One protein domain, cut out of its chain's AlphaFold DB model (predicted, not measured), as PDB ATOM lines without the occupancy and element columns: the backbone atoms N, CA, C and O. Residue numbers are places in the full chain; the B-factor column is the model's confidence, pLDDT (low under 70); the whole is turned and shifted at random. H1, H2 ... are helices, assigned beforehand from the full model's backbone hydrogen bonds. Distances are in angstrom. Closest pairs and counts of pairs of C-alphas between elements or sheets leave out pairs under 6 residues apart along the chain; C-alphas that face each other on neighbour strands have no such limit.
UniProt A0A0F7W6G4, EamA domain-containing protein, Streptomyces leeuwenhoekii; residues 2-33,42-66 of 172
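This is residues 2 to 33 and 42 to 66 of the 172 residues of the protein "EamA domain-containing protein" of Streptomyces leeuwenhoekii (UniProt A0A0F7W6G4). Look first for an open V: the longest helix, H3, makes one side and H2 slants toward its beginning as the other side, with a gap left at the point where the printed part is cut. The short H1 lies inside the wide end and packs on H3 alone, leaving the frame loose. The printed part has 57 residues with three named helices, H1, H2 and H3 along the chain, and no named strand; the class is all helix. It is loose, with a radius of gyration of the C-alphas of 13.8 A, and flat, spanning 43 by 28 by 14 A.

Find C-alpha 42 at (20.675, -57.129, -11.423); from there H3, residues 42 to 63, runs 32.5 A to C-alpha 63 at (25.389, -25.087, -8.969). H2, residues 15 to 32, begins at C-alpha 15 at (25.039, -40.726, 13.069) and is 25.9 A long. H1, residues 2 to 9, measures 10.2 A.

Go to residues 55 to 59 of H3, the part that touches H1. The closest C-alphas of the two helices are those of Ile 4 and Ala 56, 6.7 A apart. They run the same way at a steep tilt of 41 degrees. H2 is apart from H1 and from H3. In the backbone, every O i to N i+4 pair of H1 and H2 is within hydrogen-bond range; in H3, 16 of 18 are.

The C-alphas farthest apart are those of Gly 33 and Pro 65, at 42.7 A. Residues 34 to 41 are not printed, and C-alphas 33 and 42 are 15.2 A apart across this cut. The link from H1 to H2 is tight. Residues 22 to 33, 42 to 51 and 61 to 66 stand free. The mean pLDDT of the printed part is 71.0; look for low confidence, under 70, at 18 residues, among them 2 to 13.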
ATOM      1  N   VAL A   2      22.068 -36.667   0.475       61.72
ATOM      2  CA  VAL A   2      22.852 -36.397   1.696       61.72
ATOM      3  C   VAL A   2      24.336 -36.759   1.563       61.72
ATOM      4  O   VAL A   2      25.181 -35.911   1.810       61.72
ATOM      5  N   LEU A   3      24.651 -37.991   1.143       60.75
ATOM      6  CA  LEU A   3      26.036 -38.464   0.992       60.75
ATOM      7  C   LEU A   3      26.827 -37.648  -0.038       60.75
ATOM      8  O   LEU A   3      27.964 -37.274   0.217       60.75
ATOM      9  N   ILE A   4      26.203 -37.319  -1.170       60.75
ATOM     10  CA  ILE A   4      26.822 -36.514  -2.233       60.75
ATOM     11  C   ILE A   4      27.036 -35.075  -1.757       60.75
ATOM     12  O   ILE A   4      28.116 -34.528  -1.940       60.75
ATOM     13  N   ASN A   5      26.056 -34.483  -1.070       59.88
ATOM     14  CA  ASN A   5      26.194 -33.156  -0.477       59.88
ATOM     15  C   ASN A   5      27.290 -33.135   0.603       59.88
ATOM     16  O   ASN A   5      28.058 -32.185   0.678       59.88
ATOM     17  N   ALA A   6      27.417 -34.194   1.402       57.12
ATOM     18  CA  ALA A   6      28.487 -34.332   2.388       57.12
ATOM     19  C   ALA A   6      29.875 -34.487   1.745       57.12
ATOM     20  O   ALA A   6      30.840 -33.917   2.246       57.12
ATOM     21  N   LEU A   7      29.974 -35.184   0.608       58.00
ATOM     22  CA  LEU A   7      31.201 -35.292  -0.190       58.00
ATOM     23  C   LEU A   7      31.596 -33.959  -0.844       58.00
ATOM     24  O   LEU A   7      32.764 -33.584  -0.802       58.00
ATOM     25  N   VAL A   8      30.628 -33.231  -1.405       60.59
ATOM     26  CA  VAL A   8      30.847 -31.939  -2.079       60.59
ATOM     27  C   VAL A   8      31.133 -30.816  -1.074       60.59
ATOM     28  O   VAL A   8      32.006 -29.989  -1.309       60.59
ATOM     29  N   THR A   9      30.451 -30.809   0.073       57.94
ATOM     30  CA  THR A   9      30.537 -29.732   1.081       57.94
ATOM     31  C   THR A   9      31.458 -30.081   2.261       57.94
ATOM     32  O   THR A   9      31.588 -29.290   3.191       57.94
ATOM     33  N   ARG A  10      32.081 -31.273   2.264       55.56
ATOM     34  CA  ARG A  10      32.872 -31.845   3.379       55.56
ATOM     35  C   ARG A  10      32.185 -31.754   4.753       55.56
ATOM     36  O   ARG A  10      32.841 -31.578   5.778       55.56
ATOM     37  N   THR A  11      30.862 -31.873   4.797       59.09
ATOM     38  CA  THR A  11      30.099 -31.811   6.049       59.09
ATOM     39  C   THR A  11      30.067 -33.172   6.740       59.09
ATOM     40  O   THR A  11      29.958 -34.218   6.100       59.09
ATOM     41  N   ARG A  12      30.171 -33.181   8.075       59.47
ATOM     42  CA  ARG A  12      30.055 -34.421   8.856       59.47
ATOM     43  C   ARG A  12      28.617 -34.927   8.801       59.47
ATOM     44  O   ARG A  12      27.688 -34.187   9.113       59.47
ATOM     45  N   ILE A  13      28.445 -36.194   8.431       68.31
ATOM     46  CA  ILE A  13      27.131 -36.837   8.400       68.31
ATOM     47  C   ILE A  13      26.767 -37.239   9.839       68.31
ATOM     48  O   ILE A  13      27.513 -38.007  10.450       68.31
ATOM     49  N   PRO A  14      25.657 -36.740  10.409       75.12
ATOM     50  CA  PRO A  14      25.252 -37.111  11.760       75.12
ATOM     51  C   PRO A  14      24.862 -38.595  11.824       75.12
ATOM     52  O   PRO A  14      24.187 -39.107  10.930       75.12
ATOM     53  N   ALA A  15      25.255 -39.283  12.900       76.12
ATOM     54  CA  ALA A  15      25.039 -40.726  13.069       76.12
ATOM     55  C   ALA A  15      23.556 -41.129  12.971       76.12
ATOM     56  O   ALA A  15      23.230 -42.155  12.379       76.12
ATOM     57  N   THR A  16      22.648 -40.278  13.454       72.19
ATOM     58  CA  THR A  16      21.193 -40.464  13.345       72.19
ATOM     59  C   THR A  16      20.722 -40.580  11.895       72.19
ATOM     60  O   THR A  16      19.825 -41.358  11.587       72.19
ATOM     61  N   LEU A  17      21.347 -39.835  10.982       66.00
ATOM     62  CA  LEU A  17      20.996 -39.841   9.565       66.00
ATOM     63  C   LEU A  17      21.493 -41.113   8.874       66.00
ATOM     64  O   LEU A  17      20.783 -41.671   8.045       66.00
ATOM     65  N   VAL A  18      22.674 -41.604   9.261       71.25
ATOM     66  CA  VAL A  18      23.190 -42.909   8.819       71.25
ATOM     67  C   VAL A  18      22.283 -44.034   9.316       71.25
ATOM     68  O   VAL A  18      21.888 -44.887   8.527       71.25
ATOM     69  N   ALA A  19      21.885 -44.000  10.591       73.19
ATOM     70  CA  ALA A  19      20.960 -44.973  11.164       73.19
ATOM     71  C   ALA A  19      19.600 -44.967  10.444       73.19
ATOM     72  O   ALA A  19      19.098 -46.030  10.087       73.19
ATOM     73  N   ALA A  20      19.038 -43.790  10.149       71.19
ATOM     74  CA  ALA A  20      17.795 -43.663   9.387       71.19
ATOM     75  C   ALA A  20      17.918 -44.197   7.945       71.19
ATOM     76  O   ALA A  20      16.999 -44.846   7.449       71.19
ATOM     77  N   LEU A  21      19.056 -43.966   7.280       69.88
ATOM     78  CA  LEU A  21      19.355 -44.506   5.947       69.88
ATOM     79  C   LEU A  21      19.436 -46.035   5.952       69.88
ATOM     80  O   LEU A  21      18.833 -46.686   5.096       69.88
ATOM     81  N   LEU A  22      20.150 -46.611   6.921       76.50
ATOM     82  CA  LEU A  22      20.263 -48.060   7.078       76.50
ATOM     83  C   LEU A  22      18.899 -48.682   7.379       76.50
ATOM     84  O   LEU A  22      18.505 -49.633   6.710       76.50
ATOM     85  N   LEU A  23      18.146 -48.098   8.312       78.31
ATOM     86  CA  LEU A  23      16.807 -48.560   8.664       78.31
ATOM     87  C   LEU A  23      15.853 -48.509   7.461       78.31
ATOM     88  O   LEU A  23      15.139 -49.475   7.208       78.31
ATOM     89  N   GLY A  24      15.877 -47.424   6.682       71.50
ATOM     90  CA  GLY A  24      15.084 -47.304   5.457       71.50
ATOM     91  C   GLY A  24      15.466 -48.344   4.400       71.50
ATOM     92  O   GLY A  24      14.593 -48.936   3.772       71.50
ATOM     93  N   THR A  25      16.763 -48.624   4.249       76.06
ATOM     94  CA  THR A  25      17.264 -49.645   3.313       76.06
ATOM     95  C   THR A  25      16.810 -51.046   3.727       76.06
ATOM     96  O   THR A  25      16.326 -51.811   2.893       76.06
ATOM     97  N   VAL A  26      16.891 -51.366   5.022       77.50
ATOM     98  CA  VAL A  26      16.378 -52.626   5.581       77.50
ATOM     99  C   VAL A  26      14.866 -52.730   5.388       77.50
ATOM    100  O   VAL A  26      14.386 -53.769   4.945       77.50
ATOM    101  N   GLY A  27      14.116 -51.654   5.641       73.94
ATOM    102  CA  GLY A  27      12.666 -51.615   5.436       73.94
ATOM    103  C   GLY A  27      12.255 -51.913   3.991       73.94
ATOM    104  O   GLY A  27      11.320 -52.680   3.768       73.94
ATOM    105  N   ILE A  28      12.988 -51.383   3.004       73.06
ATOM    106  CA  ILE A  28      12.781 -51.720   1.585       73.06
ATOM    107  C   ILE A  28      13.081 -53.202   1.338       73.06
ATOM    108  O   ILE A  28      12.291 -53.876   0.685       73.06
ATOM    109  N   GLY A  29      14.181 -53.727   1.884       72.00
ATOM    110  CA  GLY A  29      14.528 -55.146   1.765       72.00
ATOM    111  C   GLY A  29      13.435 -56.073   2.306       72.00
ATOM    112  O   GLY A  29      13.078 -57.044   1.647       72.00
ATOM    113  N   VAL A  30      12.849 -55.735   3.457       75.38
ATOM    114  CA  VAL A  30      11.726 -56.481   4.052       75.38
ATOM    115  C   VAL A  30      10.468 -56.383   3.187       75.38
ATOM    116  O   VAL A  30       9.791 -57.386   2.986       75.38
ATOM    117  N   LEU A  31      10.161 -55.197   2.652       73.06
ATOM    118  CA  LEU A  31       8.986 -54.990   1.804       73.06
ATOM    119  C   LEU A  31       9.078 -55.783   0.492       73.06
ATOM    120  O   LEU A  31       8.098 -56.393   0.074       73.06
ATOM    121  N   VAL A  32      10.247 -55.777  -0.151       72.12
ATOM    122  CA  VAL A  32      10.463 -56.475  -1.427       72.12
ATOM    123  C   VAL A  32      10.646 -57.981  -1.215       72.12
ATOM    124  O   VAL A  32      10.223 -58.759  -2.059       72.12
ATOM    125  N   GLY A  33      11.226 -58.409  -0.091       69.69
ATOM    126  CA  GLY A  33      11.405 -59.822   0.261       69.69
ATOM    127  C   GLY A  33      10.168 -60.506   0.859       69.69
ATOM    128  O   GLY A  33      10.280 -61.632   1.341       69.69
ATOM    129  N   GLY A  42      20.409 -58.124 -10.380       79.62
ATOM    130  CA  GLY A  42      20.675 -57.129 -11.423       79.62
ATOM    131  C   GLY A  42      19.784 -55.885 -11.321       79.62
ATOM    132  O   GLY A  42      20.271 -54.767 -11.474       79.62
ATOM    133  N   ALA A  43      18.498 -56.052 -10.991       77.75
ATOM    134  CA  ALA A  43      17.571 -54.933 -10.822       77.75
ATOM    135  C   ALA A  43      17.947 -54.066  -9.610       77.75
ATOM    136  O   ALA A  43      17.895 -52.840  -9.694       77.75
ATOM    137  N   VAL A  44      18.404 -54.687  -8.516       78.56
ATOM    138  CA  VAL A  44      18.885 -53.967  -7.325       78.56
ATOM    139  C   VAL A  44      20.074 -53.071  -7.672       78.56
ATOM    140  O   VAL A  44      20.065 -51.886  -7.341       78.56
ATOM    141  N   VAL A  45      21.071 -53.601  -8.387       76.56
ATOM    142  CA  VAL A  45      22.252 -52.823  -8.801       76.56
ATOM    143  C   VAL A  45      21.851 -51.645  -9.692       76.56
ATOM    144  O   VAL A  45      22.292 -50.520  -9.457       76.56
ATOM    145  N   VAL A  46      20.967 -51.870 -10.669       79.81
ATOM    146  CA  VAL A  46      20.465 -50.809 -11.555       79.81
ATOM    147  C   VAL A  46      19.746 -49.713 -10.765       79.81
ATOM    148  O   VAL A  46      20.001 -48.534 -10.999       79.81
ATOM    149  N   VAL A  47      18.897 -50.070  -9.797       79.00
ATOM    150  CA  VAL A  47      18.180 -49.101  -8.951       79.00
ATOM    151  C   VAL A  47      19.141 -48.287  -8.083       79.00
ATOM    152  O   VAL A  47      18.957 -47.075  -7.940       79.00
ATOM    153  N   VAL A  48      20.187 -48.910  -7.534       77.69
ATOM    154  CA  VAL A  48      21.215 -48.209  -6.748       77.69
ATOM    155  C   VAL A  48      21.967 -47.202  -7.616       77.69
ATOM    156  O   VAL A  48      22.102 -46.040  -7.225       77.69
ATOM    157  N   ILE A  49      22.400 -47.609  -8.813       75.19
ATOM    158  CA  ILE A  49      23.074 -46.720  -9.768       75.19
ATOM    159  C   ILE A  49      22.143 -45.573 -10.177       75.19
ATOM    160  O   ILE A  49      22.543 -44.411 -10.113       75.19
ATOM    161  N   ALA A  50      20.890 -45.871 -10.529       78.44
ATOM    162  CA  ALA A  50      19.899 -44.863 -10.899       78.44
ATOM    163  C   ALA A  50      19.663 -43.849  -9.768       78.44
ATOM    164  O   ALA A  50      19.640 -42.643 -10.005       78.44
ATOM    165  N   SER A  51      19.571 -44.320  -8.523       76.62
ATOM    166  CA  SER A  51      19.405 -43.467  -7.339       76.62
ATOM    167  C   SER A  51      20.621 -42.569  -7.093       76.62
ATOM    168  O   SER A  51      20.472 -41.405  -6.705       76.62
ATOM    169  N   ALA A  52      21.831 -43.085  -7.326       72.75
ATOM    170  CA  ALA A  52      23.066 -42.315  -7.222       72.75
ATOM    171  C   ALA A  52      23.151 -41.233  -8.311       72.75
ATOM    172  O   ALA A  52      23.431 -40.077  -7.991       72.75
ATOM    173  N   LEU A  53      22.845 -41.584  -9.566       78.12
ATOM    174  CA  LEU A  53      22.798 -40.647 -10.693       78.12
ATOM    175  C   LEU A  53      21.761 -39.546 -10.467       78.12
ATOM    176  O   LEU A  53      22.075 -38.372 -10.647       78.12
ATOM    177  N   TRP A  54      20.564 -39.906  -9.997       76.62
ATOM    178  CA  TRP A  54      19.520 -38.943  -9.654       76.62
ATOM    179  C   TRP A  54      20.011 -37.957  -8.597       76.62
ATOM    180  O   TRP A  54      19.968 -36.744  -8.783       76.62
ATOM    181  N   ALA A  55      20.552 -38.477  -7.495       70.75
ATOM    182  CA  ALA A  55      21.072 -37.647  -6.424       70.75
ATOM    183  C   ALA A  55      22.214 -36.724  -6.883       70.75
ATOM    184  O   ALA A  55      22.293 -35.598  -6.393       70.75
ATOM    185  N   ALA A  56      23.091 -37.190  -7.775       70.69
ATOM    186  CA  ALA A  56      24.169 -36.389  -8.346       70.69
ATOM    187  C   ALA A  56      23.617 -35.271  -9.240       70.69
ATOM    188  O   ALA A  56      23.979 -34.110  -9.047       70.69
ATOM    189  N   GLY A  57      22.689 -35.602 -10.144       74.19
ATOM    190  CA  GLY A  57      22.037 -34.646 -11.039       74.19
ATOM    191  C   GLY A  57      21.334 -33.528 -10.276       74.19
ATOM    192  O   GLY A  57      21.542 -32.356 -10.563       74.19
ATOM    193  N   SER A  58      20.596 -33.859  -9.218       73.94
ATOM    194  CA  SER A  58      19.900 -32.853  -8.417       73.94
ATOM    195  C   SER A  58      20.816 -31.922  -7.613       73.94
ATOM    196  O   SER A  58      20.435 -30.786  -7.325       73.94
ATOM    197  N   VAL A  59      21.999 -32.400  -7.203       71.69
ATOM    198  CA  VAL A  59      23.020 -31.560  -6.551       71.69
ATOM    199  C   VAL A  59      23.685 -30.662  -7.590       71.69
ATOM    200  O   VAL A  59      23.797 -29.461  -7.363       71.69
ATOM    201  N   TYR A  60      24.056 -31.222  -8.744       73.75
ATOM    202  CA  TYR A  60      24.631 -30.471  -9.858       73.75
ATOM    203  C   TYR A  60      23.689 -29.369 -10.360       73.75
ATOM    204  O   TYR A  60      24.120 -28.236 -10.551       73.75
ATOM    205  N   ALA A  61      22.388 -29.649 -10.467       72.06
ATOM    206  CA  ALA A  61      21.379 -28.681 -10.893       72.06
ATOM    207  C   ALA A  61      21.290 -27.430  -9.995       72.06
ATOM    208  O   ALA A  61      20.731 -26.423 -10.413       72.06
ATOM    209  N   ARG A  62      21.834 -27.452  -8.767       68.19
ATOM    210  CA  ARG A  62      21.875 -26.266  -7.890       68.19
ATOM    211  C   ARG A  62      23.058 -25.338  -8.167       68.19
ATOM    212  O   ARG A  62      22.958 -24.155  -7.864       68.19
ATOM    213  N   SER A  63      24.169 -25.860  -8.682       69.56
ATOM    214  CA  SER A  63      25.389 -25.087  -8.969       69.56
ATOM    215  C   SER A  63      25.651 -24.895 -10.462       69.56
ATOM    216  O   SER A  63      26.523 -24.110 -10.834       69.56
ATOM    217  N   ALA A  64      24.910 -25.597 -11.321       73.00
ATOM    218  CA  ALA A  64      24.989 -25.443 -12.760       73.00
ATOM    219  C   ALA A  64      24.573 -24.017 -13.182       73.00
ATOM    220  O   ALA A  64      23.607 -23.471 -12.639       73.00
ATOM    221  N   PRO A  65      25.266 -23.409 -14.164       68.19
ATOM    222  CA  PRO A  65      24.876 -22.127 -14.742       68.19
ATOM    223  C   PRO A  65      23.619 -22.322 -15.599       68.19
ATOM    224  O   PRO A  65      23.682 -22.494 -16.814       68.19
ATOM    225  N   LEU A  66      22.465 -22.365 -14.939       72.38
ATOM    226  CA  LEU A  66      21.172 -22.606 -15.564       72.38
ATOM    227  C   LEU A  66      20.481 -21.286 -15.942       72.38
ATOM    228  O   LEU A  66      20.647 -20.279 -15.248       72.38
TER     229      LEU A  66